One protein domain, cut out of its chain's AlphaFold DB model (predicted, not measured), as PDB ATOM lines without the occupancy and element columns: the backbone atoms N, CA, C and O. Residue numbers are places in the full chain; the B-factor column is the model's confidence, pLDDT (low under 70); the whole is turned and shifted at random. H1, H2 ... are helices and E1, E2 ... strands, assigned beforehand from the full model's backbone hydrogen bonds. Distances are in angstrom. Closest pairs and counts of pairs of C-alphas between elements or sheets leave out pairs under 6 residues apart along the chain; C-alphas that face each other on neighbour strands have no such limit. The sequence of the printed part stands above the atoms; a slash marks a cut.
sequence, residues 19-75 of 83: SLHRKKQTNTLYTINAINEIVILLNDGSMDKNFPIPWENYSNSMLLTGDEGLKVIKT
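AT A GLANCE: This is residues 19 to 75 of the 83 residues of an uncharacterized protein of Candidatus Woesearchaeota archaeon (UniProt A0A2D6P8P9). A strongly twisted four-stranded sheet has H1 crossing one face over E3 and E4, giving two layers; short H2 is on that face too, the other is bare, and a long loop, residues 43 to 54, joins the helices. The 57 printed residues run E1 E2 H1 H2 E3 E4; the mixed sheet has that strand order, the class is mixed, and the whole is compact, radius of gyration of the C-alphas 10.6 A, spans 28 by 25 by 19 A.

HOW THE PARTS SIT: Start at E1, residues 19 to 23, an antiparallel hairpin with E2, residues 28 to 30; N 21 and O 30 are 2.8 A apart. H1, residues 32 to 42, with every O i to N i+4 pair within hydrogen-bond range, runs across E3, residues 61 to 66, at 87 degrees on the local plane; their closest C-alphas, Ala 34 and Leu 64, are 5.0 A apart. H2, residues 55 to 58, too short for such a pair, is over none of the strands. E2, H1 H2, E3 form a strand-helix-strand unit, parallel strands joined through helices, its crossover left-handed; N 63 and O 29 are 2.8 A apart. E4, residues 69 to 74, makes an antiparallel hairpin with E3; N 64 and O 71 are 2.9 A apart.

IN THESE COORDINATES: Find C-alpha 19 at (51.099, -45.047, 4.559), where E1 begins. H1 is 15.5 A long, E3 15.3 A and E4 16.3 A, ending at C-alpha 74 (43.694, -53.692, 19.103).

THE WHOLE: The farthest C-alphas, Ser 46 and Thr 75, are 28.7 A apart. The printed part has no cut, H1 to H2 is a long link, and no printed residue is under 70 in pLDDT.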
ATOM      1  N   SER A  19      51.119 -46.358   3.910       82.50
ATOM      2  CA  SER A  19      51.099 -45.047   4.559       82.50
ATOM      3  C   SER A  19      50.062 -45.024   5.677       82.50
ATOM      4  O   SER A  19      48.891 -45.339   5.457       82.50
ATOM      5  N   LEU A  20      50.495 -44.626   6.872       88.19
ATOM      6  CA  LEU A  20      49.643 -44.512   8.048       88.19
ATOM      7  C   LEU A  20      49.588 -43.072   8.560       88.19
ATOM      8  O   LEU A  20      50.528 -42.279   8.476       88.19
ATOM      9  N   HIS A  21      48.459 -42.763   9.175       90.12
ATOM     10  CA  HIS A  21      48.219 -41.558   9.944       90.12
ATOM     11  C   HIS A  21      48.008 -41.934  11.412       90.12
ATOM     12  O   HIS A  21      47.751 -43.094  11.744       90.12
ATOM     13  N   ARG A  22      48.149 -40.953  12.309       92.94
ATOM     14  CA  ARG A  22      47.983 -41.166  13.748       92.94
ATOM     15  C   ARG A  22      47.091 -40.106  14.369       92.94
ATOM     16  O   ARG A  22      47.436 -38.924  14.363       92.94
ATOM     17  N   LYS A  23      46.025 -40.551  15.030       94.81
ATOM     18  CA  LYS A  23      45.309 -39.755  16.025       94.81
ATOM     19  C   LYS A  23      46.076 -39.876  17.338       94.81
ATOM     20  O   LYS A  23      46.038 -40.902  18.011       94.81
ATOM     21  N   LYS A  24      46.840 -38.832  17.676       92.94
ATOM     22  CA  LYS A  24      47.733 -38.850  18.848       92.94
ATOM     23  C   LYS A  24      46.972 -39.058  20.161       92.94
ATOM     24  O   LYS A  24      47.429 -39.845  20.977       92.94
ATOM     25  N   GLN A  25      45.824 -38.391  20.321       94.69
ATOM     26  CA  GLN A  25      45.022 -38.396  21.554       94.69
ATOM     27  C   GLN A  25      44.601 -39.807  21.991       94.69
ATOM     28  O   GLN A  25      44.739 -40.148  23.157       94.69
ATOM     29  N   THR A  26      44.161 -40.643  21.053       95.94
ATOM     30  CA  THR A  26      43.668 -42.004  21.322       95.94
ATOM     31  C   THR A  26      44.686 -43.095  21.022       95.94
ATOM     32  O   THR A  26      44.380 -44.280  21.123       95.94
ATOM     33  N   ASN A  27      45.899 -42.718  20.612       93.75
ATOM     34  CA  ASN A  27      46.902 -43.653  20.114       93.75
ATOM     35  C   ASN A  27      46.357 -44.582  19.003       93.75
ATOM     36  O   ASN A  27      46.642 -45.780  18.974       93.75
ATOM     37  N   THR A  28      45.563 -44.023  18.089       95.69
ATOM     38  CA  THR A  28      44.983 -44.765  16.962       95.69
ATOM     39  C   THR A  28      45.823 -44.552  15.711       95.69
ATOM     40  O   THR A  28      46.080 -43.411  15.319       95.69
ATOM     41  N   LEU A  29      46.243 -45.641  15.070       95.56
ATOM     42  CA  LEU A  29      46.866 -45.634  13.747       95.56
ATOM     43  C   LEU A  29      45.813 -45.972  12.695       95.56
ATOM     44  O   LEU A  29      44.974 -46.832  12.941       95.56
ATOM     45  N   TYR A  30      45.837 -45.323  11.537       94.69
ATOM     46  CA  TYR A  30      44.833 -45.566  10.502       94.69
ATOM     47  C   TYR A  30      45.348 -45.292   9.090       94.69
ATOM     48  O   TYR A  30      46.215 -44.440   8.891       94.69
ATOM     49  N   THR A  31      44.785 -45.988   8.102       94.19
ATOM     50  CA  THR A  31      44.881 -45.605   6.685       94.19
ATOM     51  C   THR A  31      43.723 -44.683   6.303       94.19
ATOM     52  O   THR A  31      42.684 -44.668   6.959       94.19
ATOM     53  N   ILE A  32      43.877 -43.923   5.216       91.62
ATOM     54  CA  ILE A  32      42.793 -43.070   4.696       91.62
ATOM     55  C   ILE A  32      41.574 -43.917   4.302       91.62
ATOM     56  O   ILE A  32      40.449 -43.557   4.633       91.62
ATOM     57  N   ASN A  33      41.794 -45.077   3.676       92.06
ATOM     58  CA  ASN A  33      40.709 -45.982   3.285       92.06
ATOM     59  C   ASN A  33      39.895 -46.457   4.496       92.06
ATOM     60  O   ASN A  33      38.670 -46.446   4.441       92.06
ATOM     61  N   ALA A  34      40.554 -46.784   5.615       94.94
ATOM     62  CA  ALA A  34      39.859 -47.207   6.828       94.94
ATOM     63  C   ALA A  34      38.974 -46.094   7.406       94.94
ATOM     64  O   ALA A  34      37.908 -46.363   7.948       94.94
ATOM     65  N   ILE A  35      39.398 -44.835   7.274       94.38
ATOM     66  CA  ILE A  35      38.600 -43.688   7.711       94.38
ATOM     67  C   ILE A  35      37.375 -43.483   6.829       94.38
ATOM     68  O   ILE A  35      36.301 -43.240   7.367       94.38
ATOM     69  N   ASN A  36      37.508 -43.626   5.512       92.19
ATOM     70  CA  ASN A  36      36.364 -43.517   4.609       92.19
ATOM     71  C   ASN A  36      35.299 -44.575   4.931       92.19
ATOM     72  O   ASN A  36      34.124 -44.237   5.025       92.19
ATOM     73  N   GLU A  37      35.719 -45.818   5.178       93.69
ATOM     74  CA  GLU A  37      34.820 -46.898   5.606       93.69
ATOM     75  C   GLU A  37      34.119 -46.568   6.929       93.69
ATOM     76  O   GLU A  37      32.908 -46.707   7.044       93.69
ATOM     77  N   ILE A  38      34.857 -46.065   7.925       94.38
ATOM     78  CA  ILE A  38      34.272 -45.665   9.214       94.38
ATOM     79  C   ILE A  38      33.231 -44.561   9.042       94.38
ATOM     80  O   ILE A  38      32.178 -44.624   9.667       94.38
ATOM     81  N   VAL A  39      33.512 -43.556   8.212       95.06
ATOM     82  CA  VAL A  39      32.560 -42.473   7.946       95.06
ATOM     83  C   VAL A  39      31.284 -43.033   7.328       95.06
ATOM     84  O   VAL A  39      30.207 -42.748   7.834       95.06
ATOM     85  N   ILE A  40      31.396 -43.872   6.297       93.75
ATOM     86  CA  ILE A  40      30.241 -44.502   5.643       93.75
ATOM     87  C   ILE A  40      29.444 -45.342   6.652       93.75
ATOM     88  O   ILE A  40      28.225 -45.223   6.712       93.75
ATOM     89  N   LEU A  41      30.115 -46.142   7.486       92.19
ATOM     90  CA  LEU A  41      29.468 -46.991   8.493       92.19
ATOM     91  C   LEU A  41      28.735 -46.197   9.582       92.19
ATOM     92  O   LEU A  41      27.705 -46.648  10.070       92.19
ATOM     93  N   LEU A  42      29.271 -45.045   9.992       93.62
ATOM     94  CA  LEU A  42      28.704 -44.231  11.071       93.62
ATOM     95  C   LEU A  42      27.694 -43.186  10.587       93.62
ATOM     96  O   LEU A  42      26.954 -42.644  11.403       93.62
ATOM     97  N   ASN A  43      27.683 -42.889   9.291       94.44
ATOM     98  CA  ASN A  43      26.863 -41.851   8.675       94.44
ATOM     99  C   ASN A  43      25.803 -42.452   7.737       94.44
ATOM    100  O   ASN A  43      25.584 -41.944   6.636       94.44
ATOM    101  N   ASP A  44      25.213 -43.586   8.128       92.06
ATOM    102  CA  ASP A  44      24.132 -44.270   7.402       92.06
ATOM    103  C   ASP A  44      24.428 -44.501   5.904       92.06
ATOM    104  O   ASP A  44      23.574 -44.340   5.032       92.06
ATOM    105  N   GLY A  45      25.676 -44.849   5.584       90.88
ATOM    106  CA  GLY A  45      26.144 -45.108   4.221       90.88
ATOM    107  C   GLY A  45      26.610 -43.869   3.446       90.88
ATOM    108  O   GLY A  45      27.024 -43.995   2.293       90.88
ATOM    109  N   SER A  46      26.580 -42.677   4.046       91.62
ATOM    110  CA  SER A  46      26.914 -41.417   3.372       91.62
ATOM    111  C   SER A  46      28.363 -40.991   3.607       91.62
ATOM    112  O   SER A  46      28.840 -40.903   4.738       91.62
ATOM    113  N   MET A  47      29.079 -40.644   2.536       91.75
ATOM    114  CA  MET A  47      30.445 -40.131   2.641       91.75
ATOM    115  C   MET A  47      30.446 -38.631   2.975       91.75
ATOM    116  O   MET A  47      30.027 -37.815   2.159       91.75
ATOM    117  N   ASP A  48      30.986 -38.264   4.139       91.75
ATOM    118  CA  ASP A  48      31.197 -36.869   4.548       91.75
ATOM    119  C   ASP A  48      32.610 -36.660   5.118       91.75
ATOM    120  O   ASP A  48      33.012 -37.255   6.117       91.75
ATOM    121  N   LYS A  49      33.381 -35.769   4.485       87.81
ATOM    122  CA  LYS A  49      34.764 -35.461   4.884       87.81
ATOM    123  C   LYS A  49      34.859 -34.738   6.229       87.81
ATOM    124  O   LYS A  49      35.924 -34.762   6.841       87.81
ATOM    125  N   ASN A  50      33.783 -34.089   6.668       91.00
ATOM    126  CA  ASN A  50      33.725 -33.347   7.926       91.00
ATOM    127  C   ASN A  50      33.085 -34.159   9.059       91.00
ATOM    128  O   ASN A  50      32.905 -33.629  10.157       91.00
ATOM    129  N   PHE A  51      32.762 -35.431   8.809       93.31
ATOM    130  CA  PHE A  51      32.075 -36.268   9.777       93.31
ATOM    131  C   PHE A  51      32.894 -36.419  11.077       93.31
ATOM    132  O   PHE A  51      34.065 -36.826  11.037       93.31
ATOM    133  N   PRO A  52      32.313 -36.107  12.250       93.19
ATOM    134  CA  PRO A  52      33.015 -36.196  13.521       93.19
ATOM    135  C   PRO A  52      33.138 -37.657  13.973       93.19
ATOM    136  O   PRO A  52      32.226 -38.236  14.554       93.19
ATOM    137  N   ILE A  53      34.303 -38.258  13.735       93.94
ATOM    138  CA  ILE A  53      34.575 -39.643  14.147       93.94
ATOM    139  C   ILE A  53      34.725 -39.735  15.681       93.94
ATOM    140  O   ILE A  53      35.551 -39.008  16.248       93.94
ATOM    141  N   PRO A  54      34.022 -40.665  16.361       95.50
ATOM    142  CA  PRO A  54      34.189 -40.942  17.786       95.50
ATOM    143  C   PRO A  54      35.464 -41.767  18.023       95.50
ATOM    144  O   PRO A  54      35.428 -42.986  18.201       95.50
ATOM    145  N   TRP A  55      36.618 -41.096  17.998       95.56
ATOM    146  CA  TRP A  55      37.952 -41.712  18.094       95.56
ATOM    147  C   TRP A  55      38.148 -42.606  19.323       95.56
ATOM    148  O   TRP A  55      38.963 -43.530  19.299       95.56
ATOM    149  N   GLU A  56      37.365 -42.373  20.369       96.06
ATOM    150  CA  GLU A  56      37.518 -42.989  21.680       96.06
ATOM    151  C   GLU A  56      37.182 -44.487  21.617       96.06
ATOM    152  O   GLU A  56      37.821 -45.301  22.287       96.06
ATOM    153  N   ASN A  57      36.303 -44.876  20.688       96.00
ATOM    154  CA  ASN A  57      35.971 -46.272  20.379       96.00
ATOM    155  C   ASN A  57      37.169 -47.046  19.786       96.00
ATOM    156  O   ASN A  57      37.273 -48.275  19.890       96.00
ATOM    157  N   TYR A  58      38.120 -46.317  19.203       96.31
ATOM    158  CA  TYR A  58      39.306 -46.832  18.522       96.31
ATOM    159  C   TYR A  58      40.593 -46.548  19.304       96.31
ATOM    160  O   TYR A  58      41.691 -46.543  18.741       96.31
ATOM    161  N   SER A  59      40.484 -46.306  20.612       96.19
ATOM    162  CA  SER A  59      41.654 -46.126  21.467       96.19
ATOM    163  C   SER A  59      42.560 -47.361  21.432       96.19
ATOM    164  O   SER A  59      42.080 -48.497  21.511       96.19
ATOM    165  N   ASN A  60      43.868 -47.120  21.284       96.31
ATOM    166  CA  ASN A  60      44.911 -48.136  21.125       96.31
ATOM    167  C   ASN A  60      44.549 -49.183  20.063       96.31
ATOM    168  O   ASN A  60      44.422 -50.377  20.344       96.31
ATOM    169  N   SER A  61      44.340 -48.736  18.826       96.75
ATOM    170  CA  SER A  61      44.101 -49.644  17.706       96.75
ATOM    171  C   SER A  61      44.743 -49.185  16.407       96.75
ATOM    172  O   SER A  61      45.039 -48.007  16.216       96.75
ATOM    173  N   MET A  62      44.922 -50.133  15.494       95.56
ATOM    174  CA  MET A  62      45.247 -49.900  14.096       95.56
ATOM    175  C   MET A  62      44.007 -50.185  13.240       95.56
ATOM    176  O   MET A  62      43.418 -51.259  13.345       95.56
ATOM    177  N   LEU A  63      43.615 -49.211  12.423       95.88
ATOM    178  CA  LEU A  63      42.445 -49.243  11.549       95.88
ATOM    179  C   LEU A  63      42.905 -49.420  10.104       95.88
ATOM    180  O   LEU A  63      43.636 -48.580   9.573       95.88
ATOM    181  N   LEU A  64      42.492 -50.520   9.488       94.94
ATOM    182  CA  LEU A  64      42.871 -50.916   8.134       94.94
ATOM    183  C   LEU A  64      41.623 -51.275   7.327       94.94
ATOM    184  O   LEU A  64      40.565 -51.524   7.894       94.94
ATOM    185  N   THR A  65      41.775 -51.361   6.012       91.94
ATOM    186  CA  THR A  65      40.762 -51.936   5.121       91.94
ATOM    187  C   THR A  65      41.341 -53.223   4.546       91.94
ATOM    188  O   THR A  65      42.476 -53.210   4.068       91.94
ATOM    189  N   GLY A  66      40.609 -54.328   4.660       85.75
ATOM    190  CA  GLY A  66      40.907 -55.600   4.003       85.75
ATOM    191  C   GLY A  66      39.802 -55.978   3.019       85.75
ATOM    192  O   GLY A  66      38.887 -55.192   2.792       85.75
ATOM    193  N   ASP A  67      39.870 -57.194   2.479       85.56
ATOM    194  CA  ASP A  67      38.922 -57.677   1.461       85.56
ATOM    195  C   ASP A  67      37.469 -57.740   1.971       85.56
ATOM    196  O   ASP A  67      36.527 -57.572   1.204       85.56
ATOM    197  N   GLU A  68      37.288 -57.921   3.282       85.56
ATOM    198  CA  GLU A  68      35.984 -57.985   3.960       85.56
ATOM    199  C   GLU A  68      35.544 -56.634   4.569       85.56
ATOM    200  O   GLU A  68      34.563 -56.571   5.308       85.56
ATOM    201  N   GLY A  69      36.273 -55.544   4.293       89.38
ATOM    202  CA  GLY A  69      35.974 -54.199   4.795       89.38
ATOM    203  C   GLY A  69      36.873 -53.740   5.948       89.38
ATOM    204  O   GLY A  69      38.085 -53.984   5.960       89.38
ATOM    205  N   LEU A  70      36.304 -52.998   6.904       93.25
ATOM    206  CA  LEU A  70      37.053 -52.382   8.004       93.25
ATOM    207  C   LEU A  70      37.633 -53.436   8.961       93.25
ATOM    208  O   LEU A  70      36.911 -54.186   9.612       93.25
ATOM    209  N   LYS A  71      38.954 -53.410   9.147       94.12
ATOM    210  CA  LYS A  71      39.687 -54.253  10.094       94.12
ATOM    211  C   LYS A  71      40.242 -53.420  11.245       94.12
ATOM    212  O   LYS A  71      41.110 -52.568  11.053       94.12
ATOM    213  N   VAL A  72      39.777 -53.711  12.460       94.88
ATOM    214  CA  VAL A  72      40.218 -53.050  13.697       94.88
ATOM    215  C   VAL A  72      41.132 -53.985  14.484       94.88
ATOM    216  O   VAL A  72      40.693 -55.004  15.009       94.88
ATOM    217  N   ILE A  73      42.409 -53.631  14.600       95.00
ATOM    218  CA  ILE A  73      43.409 -54.408  15.343       95.00
ATOM    219  C   ILE A  73      43.711 -53.682  16.649       95.00
ATOM    220  O   ILE A  73      44.289 -52.597  16.632       95.00
ATOM    221  N   LYS A  74      43.339 -54.259  17.794       96.44
ATOM    222  CA  LYS A  74      43.694 -53.692  19.103       96.44
ATOM    223  C   LYS A  74      45.195 -53.834  19.351       96.44
ATOM    224  O   LYS A  74      45.788 -54.874  19.081       96.44
ATOM    225  N   THR A  75      45.807 -52.777  19.865       93.88
ATOM    226  CA  THR A  75      47.231 -52.721  20.185       93.88
ATOM    227  C   THR A  75      47.418 -52.510  21.681       93.88
ATOM    228  O   THR A  75      46.563 -51.962  22.375       93.88
TER     229      THR A  75